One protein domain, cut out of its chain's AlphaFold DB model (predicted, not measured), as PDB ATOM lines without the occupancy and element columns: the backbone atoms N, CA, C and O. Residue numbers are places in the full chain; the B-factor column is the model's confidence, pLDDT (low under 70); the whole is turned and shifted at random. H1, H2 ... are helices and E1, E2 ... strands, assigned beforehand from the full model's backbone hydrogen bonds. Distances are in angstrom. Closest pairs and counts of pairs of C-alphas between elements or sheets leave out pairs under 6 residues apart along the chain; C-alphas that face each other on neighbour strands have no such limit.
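What this domain is: This is residues 80 to 199 of the 202 residues of an uncharacterized protein of Rhizopus microsporus var. microsporus (UniProt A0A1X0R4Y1). A small sheet of three parallel strands forms the middle of the domain, with the long helix H2 packed over one face and the shorter H3 over the other, both running along the strands. H1, before the first strand, and the short H4, at the end of the printed part, are both off the sheet, and a long link without a named element, residues 141 to 166, joins E2 to H3. The 120 printed residues hold four named helices and three named strands in the order H1 E1 H2 E2 H3 E3 H4; the sheet order is E2 E1 E3, and the class is mixed, helices and strands. The whole is compact, with a radius of gyration of the C-alphas of 14.6 A and spans of 41 by 30 by 25 A.

How they stand to each other: The inner strand E1, residues 98 to 106, has edge strands E2, residues 135 to 140, and E3, residues 180 to 185, as parallel neighbours. E1 and E2 stand at 17 degrees, with N 102 and O 135 within hydrogen-bond range at 2.9 A. E1 and E3 stand at 26 degrees, with N 103 and O 184 at 2.8 A. H2, residues 113 to 129, is on the sheet at a height of 8.3 A, over E2 and E1; it runs along the strands, at 16 degrees to E1 on the local plane. The closest C-alphas of H2 and E1, those of Leu 127 and Gly 102, are 5.6 A apart. H3, residues 167 to 175, is on the opposite face at a height of 9.2 A, over E1 but only just not over E3, on which 2 of its C-alphas fall; it runs along the strands, at 10 degrees to E1 on the local plane. The closest C-alphas of H3 and E2, those of Thr 167 and Phe 137, are 6.8 A apart. This makes three layers, helices on both faces of a sheet. E1, H2, E2 form a strand-helix-strand unit, two parallel neighbour strands joined through a helix, with a right-handed crossover; E2, H3, E3 form a split one, with E1 between its strands, also right-handed. H1, residues 81 to 93, and H4, residues 195 to 199, are not on the sheet and touch no helix. Every O i to N i+4 pair is within hydrogen-bond range in H1, H2 and H3; in H4 it is 0 of 1, against 2 of 2 O i to N i+3 pairs.

Where its parts are: H1 begins at C-alpha 81 (134.611, 114.656, 348.209) and is 18.9 A long. E1 measures 26.2 A, H2 23.8 A, E2 17.2 A, H3 12.8 A and E3 16.5 A. H4, 7.3 A, ends at C-alpha 199 (166.236, 129.486, 347.238).

The domain as a whole: The C-alphas of Asn 82 and Glu 154 are the two farthest apart, at 43.0 A. The printed part has no cut, and its one long link is E2 to H3, 26 residues. The mean pLDDT of the printed part is 82.5; it is under 70 at residues 80 to 89, 91, 156 and 187 to 190.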
ATOM      1  N   ASN A  80     134.783 119.155 346.410       40.31
ATOM      2  CA  ASN A  80     134.203 117.848 346.072       40.31
ATOM      3  C   ASN A  80     134.913 116.673 346.776       40.31
ATOM      4  O   ASN A  80     136.139 116.538 346.729       40.31
ATOM      5  N   ILE A  81     134.129 115.804 347.421       38.91
ATOM      6  CA  ILE A  81     134.611 114.656 348.209       38.91
ATOM      7  C   ILE A  81     135.302 113.613 347.316       38.91
ATOM      8  O   ILE A  81     136.307 113.029 347.732       38.91
ATOM      9  N   ASN A  82     134.865 113.452 346.064       38.03
ATOM     10  CA  ASN A  82     135.468 112.502 345.119       38.03
ATOM     11  C   ASN A  82     136.944 112.828 344.826       38.03
ATOM     12  O   ASN A  82     137.786 111.927 344.795       38.03
ATOM     13  N   HIS A  83     137.292 114.119 344.740       54.53
ATOM     14  CA  HIS A  83     138.684 114.558 344.583       54.53
ATOM     15  C   HIS A  83     139.541 114.193 345.804       54.53
ATOM     16  O   HIS A  83     140.726 113.913 345.660       54.53
ATOM     17  N   THR A  84     138.950 114.130 347.003       54.78
ATOM     18  CA  THR A  84     139.667 113.725 348.224       54.78
ATOM     19  C   THR A  84     140.029 112.240 348.194       54.78
ATOM     20  O   THR A  84     141.124 111.880 348.622       54.78
ATOM     21  N   HIS A  85     139.156 111.368 347.679       59.47
ATOM     22  CA  HIS A  85     139.473 109.942 347.556       59.47
ATOM     23  C   HIS A  85     140.594 109.710 346.532       59.47
ATOM     24  O   HIS A  85     141.621 109.129 346.877       59.47
ATOM     25  N   GLN A  86     140.444 110.236 345.311       62.28
ATOM     26  CA  GLN A  86     141.446 110.097 344.245       62.28
ATOM     27  C   GLN A  86     142.806 110.682 344.649       62.28
ATOM     28  O   GLN A  86     143.834 110.024 344.485       62.28
ATOM     29  N   PHE A  87     142.820 111.866 345.274       66.81
ATOM     30  CA  PHE A  87     144.035 112.462 345.833       66.81
ATOM     31  C   PHE A  87     144.712 111.529 346.844       66.81
ATOM     32  O   PHE A  87     145.916 111.308 346.759       66.81
ATOM     33  N   ARG A  88     143.956 110.921 347.769       65.44
ATOM     34  CA  ARG A  88     144.503 109.988 348.771       65.44
ATOM     35  C   ARG A  88     145.025 108.691 348.153       65.44
ATOM     36  O   ARG A  88     146.048 108.199 348.618       65.44
ATOM     37  N   VAL A  89     144.371 108.152 347.122       68.88
ATOM     38  CA  VAL A  89     144.865 106.983 346.369       68.88
ATOM     39  C   VAL A  89     146.188 107.322 345.678       68.88
ATOM     40  O   VAL A  89     147.175 106.617 345.875       68.88
ATOM     41  N   MET A  90     146.250 108.454 344.969       71.44
ATOM     42  CA  MET A  90     147.476 108.949 344.337       71.44
ATOM     43  C   MET A  90     148.598 109.180 345.361       71.44
ATOM     44  O   MET A  90     149.726 108.749 345.136       71.44
ATOM     45  N   LEU A  91     148.303 109.824 346.500       69.56
ATOM     46  CA  LEU A  91     149.282 110.061 347.566       69.56
ATOM     47  C   LEU A  91     149.842 108.758 348.140       69.56
ATOM     48  O   LEU A  91     151.048 108.677 348.361       69.56
ATOM     49  N   LYS A  92     148.994 107.745 348.353       74.19
ATOM     50  CA  LYS A  92     149.423 106.417 348.810       74.19
ATOM     51  C   LYS A  92     150.325 105.726 347.786       74.19
ATOM     52  O   LYS A  92     151.365 105.205 348.170       74.19
ATOM     53  N   ALA A  93     149.971 105.768 346.500       73.88
ATOM     54  CA  ALA A  93     150.738 105.119 345.433       73.88
ATOM     55  C   ALA A  93     152.172 105.667 345.285       73.88
ATOM     56  O   ALA A  93     153.086 104.924 344.944       73.88
ATOM     57  N   ILE A  94     152.386 106.954 345.576       75.62
ATOM     58  CA  ILE A  94     153.711 107.603 345.528       75.62
ATOM     59  C   ILE A  94     154.408 107.690 346.894       75.62
ATOM     60  O   ILE A  94     155.507 108.239 346.974       75.62
ATOM     61  N   HIS A  95     153.789 107.179 347.965       75.81
ATOM     62  CA  HIS A  95     154.249 107.390 349.341       75.81
ATOM     63  C   HIS A  95     155.656 106.834 349.575       75.81
ATOM     64  O   HIS A  95     156.478 107.509 350.182       75.81
ATOM     65  N   SER A  96     155.987 105.653 349.045       80.69
ATOM     66  CA  SER A  96     157.340 105.079 349.149       80.69
ATOM     67  C   SER A  96     158.433 106.028 348.638       80.69
ATOM     68  O   SER A  96     159.477 106.160 349.268       80.69
ATOM     69  N   ASN A  97     158.163 106.759 347.553       83.94
ATOM     70  CA  ASN A  97     159.150 107.584 346.850       83.94
ATOM     71  C   ASN A  97     159.153 109.065 347.275       83.94
ATOM     72  O   ASN A  97     160.156 109.757 347.085       83.94
ATOM     73  N   ILE A  98     158.034 109.573 347.809       85.38
ATOM     74  CA  ILE A  98     157.854 110.991 348.157       85.38
ATOM     75  C   ILE A  98     157.512 111.134 349.638       85.38
ATOM     76  O   ILE A  98     156.440 110.717 350.078       85.38
ATOM     77  N   TYR A  99     158.411 111.779 350.380       88.19
ATOM     78  CA  TYR A  99     158.233 112.121 351.788       88.19
ATOM     79  C   TYR A  99     157.397 113.392 351.913       88.19
ATOM     80  O   TYR A  99     157.782 114.454 351.425       88.19
ATOM     81  N   THR A 100     156.210 113.279 352.506       89.94
ATOM     82  CA  THR A 100     155.224 114.366 352.523       89.94
ATOM     83  C   THR A 100     155.186 115.019 353.892       89.94
ATOM     84  O   THR A 100     154.721 114.413 354.853       89.94
ATOM     85  N   ILE A 101     155.633 116.271 353.971       92.69
ATOM     86  CA  ILE A 101     155.669 117.039 355.216       92.69
ATOM     87  C   ILE A 101     154.691 118.209 355.177       92.69
ATOM     88  O   ILE A 101     154.541 118.886 354.159       92.69
ATOM     89  N   GLY A 102     154.026 118.451 356.301       91.69
ATOM     90  CA  GLY A 102     153.118 119.576 356.487       91.69
ATOM     91  C   GLY A 102     153.792 120.732 357.217       91.69
ATOM     92  O   GLY A 102     154.615 120.501 358.098       91.69
ATOM     93  N   TYR A 103     153.403 121.969 356.915       91.69
ATOM     94  CA  TYR A 103     153.768 123.142 357.710       91.69
ATOM     95  C   TYR A 103     152.556 124.045 357.973       91.69
ATOM     96  O   TYR A 103     151.832 124.445 357.050       91.69
ATOM     97  N   ALA A 104     152.336 124.352 359.251       91.12
ATOM     98  CA  ALA A 104     151.286 125.236 359.743       91.12
ATOM     99  C   ALA A 104     151.901 126.520 360.317       91.12
ATOM    100  O   ALA A 104     152.707 126.472 361.242       91.12
ATOM    101  N   ARG A 105     151.503 127.686 359.801       90.69
ATOM    102  CA  ARG A 105     152.002 128.987 360.267       90.69
ATOM    103  C   ARG A 105     150.851 129.862 360.741       90.69
ATOM    104  O   ARG A 105     149.845 130.008 360.044       90.69
ATOM    105  N   LYS A 106     151.032 130.513 361.890       89.44
ATOM    106  CA  LYS A 106     150.179 131.613 362.354       89.44
ATOM    107  C   LYS A 106     150.996 132.905 362.378       89.44
ATOM    108  O   LYS A 106     151.993 132.997 363.088       89.44
ATOM    109  N   SER A 107     150.564 133.897 361.596       89.50
ATOM    110  CA  SER A 107     151.136 135.251 361.615       89.50
ATOM    111  C   SER A 107     150.964 135.927 362.983       89.50
ATOM    112  O   SER A 107     149.992 135.605 363.670       89.50
ATOM    113  N   PRO A 108     151.809 136.920 363.327       90.06
ATOM    114  CA  PRO A 108     151.573 137.814 364.454       90.06
ATOM    115  C   PRO A 108     150.182 138.448 364.386       90.06
ATOM    116  O   PRO A 108     149.822 139.075 363.389       90.06
ATOM    117  N   THR A 109     149.402 138.285 365.452       90.56
ATOM    118  CA  THR A 109     148.095 138.934 365.637       90.56
ATOM    119  C   THR A 109     147.873 139.302 367.110       90.56
ATOM    120  O   THR A 109     148.532 138.725 367.979       90.56
ATOM    121  N   PRO A 110     146.913 140.194 367.431       92.69
ATOM    122  CA  PRO A 110     146.513 140.486 368.815       92.69
ATOM    123  C   PRO A 110     145.804 139.325 369.542       92.69
ATOM    124  O   PRO A 110     145.408 139.472 370.694       92.69
ATOM    125  N   GLU A 111     145.592 138.180 368.884       91.12
ATOM    126  CA  GLU A 111     144.960 137.008 369.497       91.12
ATOM    127  C   GLU A 111     145.828 136.429 370.627       91.12
ATOM    128  O   GLU A 111     147.061 136.422 370.560       91.12
ATOM    129  N   THR A 112     145.187 135.861 371.650       91.25
ATOM    130  CA  THR A 112     145.905 135.188 372.740       91.25
ATOM    131  C   THR A 112     146.653 133.950 372.235       91.25
ATOM    132  O   THR A 112     146.218 133.280 371.293       91.25
ATOM    133  N   LEU A 113     147.752 133.582 372.905       89.44
ATOM    134  CA  LEU A 113     148.525 132.378 372.564       89.44
ATOM    135  C   LEU A 113     147.652 131.108 372.549       89.44
ATOM    136  O   LEU A 113     147.828 130.250 371.691       89.44
ATOM    137  N   SER A 114     146.656 131.012 373.438       88.44
ATOM    138  CA  SER A 114     145.687 129.904 373.461       88.44
ATOM    139  C   SER A 114     144.824 129.841 372.188       88.44
ATOM    140  O   SER A 114     144.656 128.769 371.606       88.44
ATOM    141  N   ALA A 115     144.329 130.981 371.691       89.25
ATOM    142  CA  ALA A 115     143.566 131.040 370.438       89.25
ATOM    143  C   ALA A 115     144.433 130.698 369.209       89.25
ATOM    144  O   ALA A 115     144.006 129.948 368.321       89.25
ATOM    145  N   LYS A 116     145.683 131.180 369.192       89.19
ATOM    146  CA  LYS A 116     146.682 130.849 368.164       89.19
ATOM    147  C   LYS A 116     146.995 129.348 368.150       89.19
ATOM    148  O   LYS A 116     146.866 128.729 367.096       89.19
ATOM    149  N   ARG A 117     147.285 128.745 369.312       89.06
ATOM    150  CA  ARG A 117     147.492 127.290 369.482       89.06
ATOM    151  C   ARG A 117     146.311 126.473 368.955       89.06
ATOM    152  O   ARG A 117     146.520 125.584 368.140       89.06
ATOM    153  N   LYS A 118     145.066 126.819 369.317       89.75
ATOM    154  CA  LYS A 118     143.857 126.135 368.803       89.75
ATOM    155  C   LYS A 118     143.755 126.177 367.274       89.75
ATOM    156  O   LYS A 118     143.408 125.175 366.651       89.75
ATOM    157  N   THR A 119     144.081 127.318 366.664       88.00
ATOM    158  CA  THR A 119     144.070 127.481 365.201       88.00
ATOM    159  C   THR A 119     145.141 126.610 364.536       88.00
ATOM    160  O   THR A 119     144.856 125.930 363.549       88.00
ATOM    161  N   VAL A 120     146.352 126.592 365.097       89.75
ATOM    162  CA  VAL A 120     147.476 125.806 364.576       89.75
ATOM    163  C   VAL A 120     147.261 124.303 364.778       89.75
ATOM    164  O   VAL A 120     147.449 123.554 363.826       89.75
ATOM    165  N   ASN A 121     146.741 123.845 365.922       90.12
ATOM    166  CA  ASN A 121     146.380 122.431 366.119       90.12
ATOM    167  C   ASN A 121     145.312 121.972 365.106       90.12
ATOM    168  O   ASN A 121     145.395 120.861 364.584       90.12
ATOM    169  N   LEU A 122     144.359 122.836 364.728       86.69
ATOM    170  CA  LEU A 122     143.397 122.530 363.662       86.69
ATOM    171  C   LEU A 122     144.051 122.456 362.266       86.69
ATOM    172  O   LEU A 122     143.639 121.630 361.445       86.69
ATOM    173  N   GLN A 123     145.059 123.286 361.977       87.31
ATOM    174  CA  GLN A 123     145.869 123.170 360.754       87.31
ATOM    175  C   GLN A 123     146.689 121.871 360.755       87.31
ATOM    176  O   GLN A 123     146.635 121.130 359.773       87.31
ATOM    177  N   ILE A 124     147.365 121.543 361.864       90.12
ATOM    178  CA  ILE A 124     148.141 120.305 362.039       90.12
ATOM    179  C   ILE A 124     147.251 119.079 361.820       90.12
ATOM    180  O   ILE A 124     147.567 118.213 361.002       90.12
ATOM    181  N   TYR A 125     146.085 119.044 362.471       87.50
ATOM    182  CA  TYR A 125     145.099 117.980 362.306       87.50
ATOM    183  C   TYR A 125     144.674 117.805 360.840       87.50
ATOM    184  O   TYR A 125     144.600 116.675 360.350       87.50
ATOM    185  N   LYS A 126     144.427 118.898 360.103       84.25
ATOM    186  CA  LYS A 126     144.082 118.845 358.669       84.25
ATOM    187  C   LYS A 126     145.250 118.344 357.812       84.25
ATOM    188  O   LYS A 126     145.030 117.489 356.954       84.25
ATOM    189  N   LEU A 127     146.468 118.830 358.058       87.06
ATOM    190  CA  LEU A 127     147.684 118.402 357.358       87.06
ATOM    191  C   LEU A 127     147.911 116.888 357.517       87.06
ATOM    192  O   LEU A 127     148.086 116.177 356.527       87.06
ATOM    193  N   LYS A 128     147.792 116.376 358.746       88.25
ATOM    194  CA  LYS A 128     147.978 114.952 359.059       88.25
ATOM    195  C   LYS A 128     146.832 114.082 358.521       88.25
ATOM    196  O   LYS A 128     147.055 113.144 357.762       88.25
ATOM    197  N   THR A 129     145.577 114.413 358.842       81.81
ATOM    198  CA  THR A 129     144.429 113.527 358.549       81.81
ATOM    199  C   THR A 129     143.876 113.642 357.128       81.81
ATOM    200  O   THR A 129     143.462 112.630 356.554       81.81
ATOM    201  N   ARG A 130     143.844 114.846 356.539       79.56
ATOM    202  CA  ARG A 130     143.246 115.098 355.213       79.56
ATOM    203  C   ARG A 130     144.290 115.076 354.106       79.56
ATOM    204  O   ARG A 130     144.062 114.418 353.093       79.56
ATOM    205  N   LEU A 131     145.423 115.739 354.338       81.12
ATOM    206  CA  LEU A 131     146.520 115.892 353.377       81.12
ATOM    207  C   LEU A 131     147.595 114.795 353.463       81.12
ATOM    208  O   LEU A 131     148.496 114.796 352.632       81.12
ATOM    209  N   LEU A 132     147.474 113.846 354.403       84.44
ATOM    210  CA  LEU A 132     148.380 112.697 354.571       84.44
ATOM    211  C   LEU A 132     149.861 113.097 354.707       84.44
ATOM    212  O   LEU A 132     150.742 112.442 354.159       84.44
ATOM    213  N   CYS A 133     150.128 114.184 355.431       89.06
ATOM    214  CA  CYS A 133     151.489 114.528 355.829       89.06
ATOM    215  C   CYS A 133     151.972 113.548 356.911       89.06
ATOM    216  O   CYS A 133     151.267 113.326 357.897       89.06
ATOM    217  N   GLU A 134     153.162 112.983 356.721       92.88
ATOM    218  CA  GLU A 134     153.803 112.029 357.634       92.88
ATOM    219  C   GLU A 134     154.250 112.745 358.915       92.88
ATOM    220  O   GLU A 134     153.808 112.413 360.017       92.88
ATOM    221  N   ASP A 135     155.034 113.809 358.738       94.25
ATOM    222  CA  ASP A 135     155.401 114.768 359.777       94.25
ATOM    223  C   ASP A 135     154.741 116.126 359.513       94.25
ATOM    224  O   ASP A 135     154.512 116.515 358.362       94.25
ATOM    225  N   VAL A 136     154.427 116.861 360.583       93.69
ATOM    226  CA  VAL A 136     153.811 118.189 360.483       93.69
ATOM    227  C   VAL A 136     154.491 119.159 361.431       93.69
ATOM    228  O   VAL A 136     154.450 118.985 362.642       93.69
ATOM    229  N   PHE A 137     155.074 120.207 360.874       93.25
ATOM    230  CA  PHE A 137     155.824 121.229 361.590       93.25
ATOM    231  C   PHE A 137     154.974 122.488 361.766       93.25
ATOM    232  O   PHE A 137     154.022 122.710 361.007       93.25
ATOM    233  N   ALA A 138     155.290 123.320 362.757       92.62
ATOM    234  CA  ALA A 138     154.486 124.502 363.030       92.62
ATOM    235  C   ALA A 138     155.253 125.673 363.648       92.62
ATOM    236  O   ALA A 138     156.161 125.472 364.449       92.62
ATOM    237  N   SER A 139     154.786 126.887 363.339       91.44
ATOM    238  CA  SER A 139     155.288 128.135 363.927       91.44
ATOM    239  C   SER A 139     154.146 129.098 364.263       91.44
ATOM    240  O   SER A 139     153.219 129.307 363.470       91.44
ATOM    241  N   ILE A 140     154.222 129.724 365.439       90.31
ATOM    242  CA  ILE A 140     153.279 130.748 365.915       90.31
ATOM    243  C   ILE A 140     153.990 132.096 366.009       90.31
ATOM    244  O   ILE A 140     155.145 132.161 366.421       90.31
ATOM    245  N   ASP A 141     153.277 133.169 365.653       90.50
ATOM    246  CA  ASP A 141     153.741 134.560 365.663       90.50
ATOM    247  C   ASP A 141     154.966 134.809 364.766       90.50
ATOM    248  O   ASP A 141     155.840 135.617 365.075       90.50
ATOM    249  N   VAL A 142     155.022 134.101 363.638       89.69
ATOM    250  CA  VAL A 142     156.057 134.229 362.601       89.69
ATOM    251  C   VAL A 142     155.441 134.855 361.362       89.69
ATOM    252  O   VAL A 142     154.399 134.384 360.908       89.69
ATOM    253  N   SER A 143     156.036 135.907 360.807       88.69
ATOM    254  CA  SER A 143     155.509 136.618 359.641       88.69
ATOM    255  C   SER A 143     155.778 135.873 358.329       88.69
ATOM    256  O   SER A 143     156.711 135.083 358.219       88.69
ATOM    257  N   ALA A 144     154.970 136.146 357.300       86.44
ATOM    258  CA  ALA A 144     155.259 135.690 355.935       86.44
ATOM    259  C   ALA A 144     156.380 136.515 355.276       86.44
ATOM    260  O   ALA A 144     156.974 136.056 354.307       86.44
ATOM    261  N   PHE A 145     156.644 137.711 355.819       88.31
ATOM    262  CA  PHE A 145     157.719 138.613 355.407       88.31
ATOM    263  C   PHE A 145     159.075 138.262 356.049       88.31
ATOM    264  O   PHE A 145     160.100 138.735 355.571       88.31
ATOM    265  N   ASP A 146     159.088 137.445 357.110       88.12
ATOM    266  CA  ASP A 146     160.329 136.999 357.752       88.12
ATOM    267  C   ASP A 146     160.967 135.895 356.887       88.12
ATOM    268  O   ASP A 146     160.257 134.923 356.575       88.12
ATOM    269  N   PRO A 147     162.268 135.974 356.545       88.81
ATOM    270  CA  PRO A 147     162.945 134.952 355.750       88.81
ATOM    271  C   PRO A 147     162.787 133.560 356.356       88.81
ATOM    272  O   PRO A 147     162.973 133.373 357.557       88.81
ATOM    273  N   ILE A 148     162.452 132.555 355.538       87.94
ATOM    274  CA  ILE A 148     162.090 131.222 356.056       87.94
ATOM    275  C   ILE A 148     163.233 130.608 356.882       87.94
ATOM    276  O   ILE A 148     162.995 130.043 357.948       87.94
ATOM    277  N   ALA A 149     164.476 130.788 356.429       85.88
ATOM    278  CA  ALA A 149     165.670 130.283 357.098       85.88
ATOM    279  C   ALA A 149     165.917 130.883 358.496       85.88
ATOM    280  O   ALA A 149     166.567 130.226 359.305       85.88
ATOM    281  N   SER A 150     165.395 132.081 358.804       87.00
ATOM    282  CA  SER A 150     165.583 132.759 360.099       87.00
ATOM    283  C   SER A 150     164.423 132.579 361.085       87.00
ATOM    284  O   SER A 150     164.403 133.213 362.139       87.00
ATOM    285  N   ARG A 151     163.436 131.737 360.763       88.81
ATOM    286  CA  ARG A 151     162.275 131.488 361.628       88.81
ATOM    287  C   ARG A 151     162.650 130.593 362.811       88.81
ATOM    288  O   ARG A 151     163.530 129.746 362.705       88.81
ATOM    289  N   ASP A 152     161.961 130.799 363.928       88.19
ATOM    290  CA  ASP A 152     162.016 129.982 365.152       88.19
ATOM    291  C   ASP A 152     163.360 129.891 365.917       88.19
ATOM    292  O   ASP A 152     163.399 129.248 366.957       88.19
ATOM    293  N   TYR A 153     164.423 130.606 365.513       82.81
ATOM    294  CA  TYR A 153     165.748 130.541 366.168       82.81
ATOM    295  C   TYR A 153     165.769 130.795 367.690       82.81
ATOM    296  O   TYR A 153     166.574 130.186 368.389       82.81
ATOM    297  N   GLU A 154     164.913 131.684 368.204       76.06
ATOM    298  CA  GLU A 154     164.902 132.113 369.618       76.06
ATOM    299  C   GLU A 154     163.542 131.863 370.300       76.06
ATOM    300  O   GLU A 154     163.138 132.603 371.201       76.06
ATOM    301  N   ARG A 155     162.766 130.873 369.837       71.62
ATOM    302  CA  ARG A 155     161.371 130.699 370.283       71.62
ATOM    303  C   ARG A 155     161.204 129.580 371.317       71.62
ATOM    304  O   ARG A 155     161.799 128.516 371.168       71.62
ATOM    305  N   PRO A 156     160.373 129.791 372.359       67.75
ATOM    306  CA  PRO A 156     160.056 128.750 373.328       67.75
ATOM    307  C   PRO A 156     159.184 127.660 372.698       67.75
ATOM    308  O   PRO A 156     158.448 127.909 371.739       67.75
ATOM    309  N   GLU A 157     159.217 126.467 373.292       72.00
ATOM    310  CA  GLU A 157     158.442 125.327 372.816       72.00
ATOM    311  C   GLU A 157     156.938 125.647 372.749       72.00
ATOM    312  O   GLU A 157     156.321 126.177 373.682       72.00
ATOM    313  N   LEU A 158     156.326 125.343 371.602       74.06
ATOM    314  CA  LEU A 158     154.974 125.808 371.311       74.06
ATOM    315  C   LEU A 158     153.880 124.984 371.998       74.06
ATOM    316  O   LEU A 158     152.752 125.474 372.036       74.06
ATOM    317  N   ASN A 159     154.187 123.815 372.578       81.94
ATOM    318  CA  ASN A 159     153.236 122.868 373.184       81.94
ATOM    319  C   ASN A 159     151.993 122.664 372.297       81.94
ATOM    320  O   ASN A 159     150.880 123.069 372.649       81.94
ATOM    321  N   LEU A 160     152.224 122.104 371.107       85.38
ATOM    322  CA  LEU A 160     151.211 121.824 370.087       85.38
ATOM    323  C   LEU A 160     150.952 120.319 369.979       85.38
ATOM    324  O   LEU A 160     151.836 119.501 370.226       85.38
ATOM    325  N   ASP A 161     149.741 119.952 369.565       83.69
ATOM    326  CA  ASP A 161     149.338 118.547 369.501       83.69
ATOM    327  C   ASP A 161     149.874 117.894 368.218       83.69
ATOM    328  O   ASP A 161     149.611 118.367 367.111       83.69
ATOM    329  N   TYR A 162     150.579 116.766 368.353       80.44
ATOM    330  CA  TYR A 162     151.040 115.910 367.243       80.44
ATOM    331  C   TYR A 162     151.948 116.574 366.187       80.44
ATOM    332  O   TYR A 162     152.097 116.018 365.087       80.44
ATOM    333  N   TYR A 163     152.548 117.722 366.517       90.69
ATOM    334  CA  TYR A 163     153.571 118.379 365.703       90.69
ATOM    335  C   TYR A 163     154.939 117.691 365.834       90.69
ATOM    336  O   TYR A 163     155.231 117.039 366.834       90.69
ATOM    337  N   SER A 164     155.765 117.840 364.802       91.12
ATOM    338  CA  SER A 164     157.073 117.192 364.654       91.12
ATOM    339  C   SER A 164     158.245 118.170 364.824       91.12
ATOM    340  O   SER A 164     159.378 117.812 364.514       91.12
ATOM    341  N   GLY A 165     157.972 119.405 365.265       91.44
ATOM    342  CA  GLY A 165     158.940 120.495 365.415       91.44
ATOM    343  C   GLY A 165     158.571 121.755 364.621       91.44
ATOM    344  O   GLY A 165     157.410 121.986 364.274       91.44
ATOM    345  N   ASP A 166     159.584 122.557 364.318       91.06
ATOM    346  CA  ASP A 166     159.496 123.922 363.784       91.06
ATOM    347  C   ASP A 166     160.153 124.075 362.391       91.06
ATOM    348  O   ASP A 166     160.489 123.089 361.723       91.06
ATOM    349  N   THR A 167     160.366 125.319 361.942       89.69
ATOM    350  CA  THR A 167     160.994 125.603 360.640       89.69
ATOM    351  C   THR A 167     162.466 125.161 360.555       89.69
ATOM    352  O   THR A 167     162.930 124.797 359.473       89.69
ATOM    353  N   GLN A 168     163.210 125.123 361.666       89.19
ATOM    354  CA  GLN A 168     164.590 124.610 361.674       89.19
ATOM    355  C   GLN A 168     164.613 123.080 361.610       89.19
ATOM    356  O   GLN A 168     165.440 122.484 360.914       89.19
ATOM    357  N   THR A 169     163.644 122.433 362.256       89.94
ATOM    358  CA  THR A 169     163.450 120.982 362.204       89.94
ATOM    359  C   THR A 169     163.096 120.523 360.784       89.94
ATOM    360  O   THR A 169     163.612 119.500 360.329       89.94
ATOM    361  N   ILE A 170     162.310 121.314 360.037       90.44
ATOM    362  CA  ILE A 170     162.049 121.091 358.602       90.44
ATOM    363  C   ILE A 170     163.359 121.004 357.809       90.44
ATOM    364  O   ILE A 170     163.547 120.038 357.070       90.44
ATOM    365  N   ARG A 171     164.280 121.965 357.980       87.62
ATOM    366  CA  ARG A 171     165.573 121.970 357.266       87.62
ATOM    367  C   ARG A 171     166.358 120.696 357.550       87.62
ATOM    368  O   ARG A 171     166.732 119.986 356.623       87.62
ATOM    369  N   GLN A 172     166.511 120.341 358.830       87.50
ATOM    370  CA  GLN A 172     167.202 119.110 359.232       87.50
ATOM    371  C   GLN A 172     166.570 117.851 358.620       87.50
ATOM    372  O   GLN A 172     167.289 116.939 358.214       87.50
ATOM    373  N   LYS A 173     165.235 117.789 358.557       88.69
ATOM    374  CA  LYS A 173     164.486 116.667 357.975       88.69
ATOM    375  C   LYS A 173     164.611 116.600 356.453       88.69
ATOM    376  O   LYS A 173     164.637 115.493 355.928       88.69
ATOM    377  N   ILE A 174     164.712 117.737 355.762       87.56
ATOM    378  CA  ILE A 174     164.945 117.792 354.312       87.56
ATOM    379  C   ILE A 174     166.365 117.338 353.982       87.56
ATOM    380  O   ILE A 174     166.526 116.399 353.209       87.56
ATOM    381  N   THR A 175     167.385 117.930 354.612       87.06
ATOM    382  CA  THR A 175     168.802 117.605 354.353       87.06
ATOM    383  C   THR A 175     169.136 116.136 354.637       87.06
ATOM    384  O   THR A 175     170.044 115.585 354.024       87.06
ATOM    385  N   LYS A 176     168.407 115.487 355.554       87.94
ATOM    386  CA  LYS A 176     168.577 114.069 355.913       87.94
ATOM    387  C   LYS A 176     167.627 113.113 355.171       87.94
ATOM    388  O   LYS A 176     167.613 111.931 355.497       87.94
ATOM    389  N   SER A 177     166.790 113.589 354.244       86.81
ATOM    390  CA  SER A 177     165.812 112.722 353.572       86.81
ATOM    391  C   SER A 177     166.407 112.019 352.354       86.81
ATOM    392  O   SER A 177     166.859 112.661 351.412       86.81
ATOM    393  N   GLU A 178     166.313 110.690 352.329       88.50
ATOM    394  CA  GLU A 178     166.617 109.867 351.147       88.50
ATOM    395  C   GLU A 178     165.477 109.893 350.105       88.50
ATOM    396  O   GLU A 178     165.650 109.494 348.954       88.50
ATOM    397  N   ARG A 179     164.288 110.369 350.501       86.44
ATOM    398  CA  ARG A 179     163.081 110.469 349.666       86.44
ATOM    399  C   ARG A 179     162.913 111.898 349.156       86.44
ATOM    400  O   ARG A 179     163.250 112.862 349.838       86.44
ATOM    401  N   LYS A 180     162.306 112.063 347.975       84.81
ATOM    402  CA  LYS A 180     161.984 113.406 347.458       84.81
ATOM    403  C   LYS A 180     160.974 114.074 348.387       84.81
ATOM    404  O   LYS A 180     159.882 113.543 348.580       84.81
ATOM    405  N   VAL A 181     161.319 115.229 348.948       85.19
ATOM    406  CA  VAL A 181     160.446 115.910 349.909       85.19
ATOM    407  C   VAL A 181     159.389 116.744 349.189       85.19
ATOM    408  O   VAL A 181     159.695 117.531 348.296       85.19
ATOM    409  N   ARG A 182     158.133 116.599 349.611       84.81
ATOM    410  CA  ARG A 182     157.016 117.469 349.241       84.81
ATOM    411  C   ARG A 182     156.545 118.224 350.475       84.81
ATOM    412  O   ARG A 182     155.991 117.619 351.392       84.81
ATOM    413  N   LEU A 183     156.710 119.543 350.457       86.19
ATOM    414  CA  LEU A 183     156.190 120.443 351.480       86.19
ATOM    415  C   LEU A 183     154.753 120.868 351.148       86.19
ATOM    416  O   LEU A 183     154.477 121.373 350.061       86.19
ATOM    417  N   VAL A 184     153.840 120.680 352.097       86.06
ATOM    418  CA  VAL A 184     152.432 121.081 352.012       86.06
ATOM    419  C   VAL A 184     152.163 122.147 353.068       86.06
ATOM    420  O   VAL A 184     152.452 121.945 354.244       86.06
ATOM    421  N   THR A 185     151.590 123.283 352.676       83.62
ATOM    422  CA  THR A 185     151.310 124.398 353.596       83.62
ATOM    423  C   THR A 185     149.819 124.710 353.650       83.62
ATOM    424  O   THR A 185     149.088 124.473 352.689       83.62
ATOM    425  N   THR A 186     149.344 125.227 354.788       73.50
ATOM    426  CA  THR A 186     147.957 125.706 354.938       73.50
ATOM    427  C   THR A 186     147.945 127.146 355.435       73.50
ATOM    428  O   THR A 186     147.746 127.414 356.617       73.50
ATOM    429  N   ASP A 187     148.179 128.083 354.518       67.94
ATOM    430  CA  ASP A 187     148.368 129.502 354.822       67.94
ATOM    431  C   ASP A 187     147.590 130.396 353.846       67.94
ATOM    432  O   ASP A 187     147.501 130.100 352.657       67.94
ATOM    433  N   TYR A 188     147.059 131.510 354.348       62.91
ATOM    434  CA  TYR A 188     146.409 132.541 353.537       62.91
ATOM    435  C   TYR A 188     147.420 133.423 352.783       62.91
ATOM    436  O   TYR A 188     147.117 133.907 351.698       62.91
ATOM    437  N   ARG A 189     148.625 133.635 353.336       62.25
ATOM    438  CA  ARG A 189     149.688 134.457 352.717       62.25
ATOM    439  C   ARG A 189     150.784 133.634 352.025       62.25
ATOM    440  O   ARG A 189     151.775 134.208 351.593       62.25
ATOM    441  N   GLY A 190     150.603 132.317 351.910       68.69
ATOM    442  CA  GLY A 190     151.638 131.404 351.421       68.69
ATOM    443  C   GLY A 190     152.800 131.224 352.408       68.69
ATOM    444  O   GLY A 190     152.805 131.780 353.504       68.69
ATOM    445  N   LEU A 191     153.791 130.413 352.022       77.94
ATOM    446  CA  LEU A 191     154.940 130.071 352.873       77.94
ATOM    447  C   LEU A 191     155.855 131.280 353.158       77.94
ATOM    448  O   LEU A 191     156.361 131.435 354.269       77.94
ATOM    449  N   THR A 192     156.052 132.129 352.155       82.88
ATOM    450  CA  THR A 192     156.774 133.407 352.209       82.88
ATOM    451  C   THR A 192     156.166 134.349 351.169       82.88
ATOM    452  O   THR A 192     155.581 133.891 350.186       82.88
ATOM    453  N   THR A 193     156.315 135.656 351.371       83.06
ATOM    454  CA  THR A 193     156.041 136.673 350.345       83.06
ATOM    455  C   THR A 193     157.226 136.935 349.407       83.06
ATOM    456  O   THR A 193     157.047 137.628 348.410       83.06
ATOM    457  N   ASN A 194     158.421 136.405 349.699       80.56
ATOM    458  CA  ASN A 194     159.628 136.572 348.888       80.56
ATOM    459  C   ASN A 194     160.078 135.234 348.279       80.56
ATOM    460  O   ASN A 194     160.545 134.345 348.987       80.56
ATOM    461  N   ILE A 195     160.008 135.109 346.950       80.75
ATOM    462  CA  ILE A 195     160.469 133.913 346.217       80.75
ATOM    463  C   ILE A 195     161.959 133.640 346.482       80.75
ATOM    464  O   ILE A 195     162.361 132.481 346.574       80.75
ATOM    465  N   GLY A 196     162.765 134.689 346.692       78.94
ATOM    466  CA  GLY A 196     164.178 134.561 347.042       78.94
ATOM    467  C   GLY A 196     164.423 133.731 348.304       78.94
ATOM    468  O   GLY A 196     165.396 132.984 348.344       78.94
ATOM    469  N   ASP A 197     163.534 133.772 349.301       80.56
ATOM    470  CA  ASP A 197     163.712 132.997 350.539       80.56
ATOM    471  C   ASP A 197     163.652 131.487 350.290       80.56
ATOM    472  O   ASP A 197     164.293 130.728 351.010       80.56
ATOM    473  N   LEU A 198     162.891 131.038 349.282       79.19
ATOM    474  CA  LEU A 198     162.783 129.617 348.940       79.19
ATOM    475  C   LEU A 198     164.143 129.070 348.490       79.19
ATOM    476  O   LEU A 198     164.531 127.988 348.914       79.19
ATOM    477  N   HIS A 199     164.894 129.848 347.707       78.25
ATOM    478  CA  HIS A 199     166.236 129.486 347.238       78.25
ATOM    479  C   HIS A 199     167.304 129.475 348.343       78.25
ATOM    480  O   HIS A 199     168.354 128.878 348.143       78.25
TER     481      HIS A 199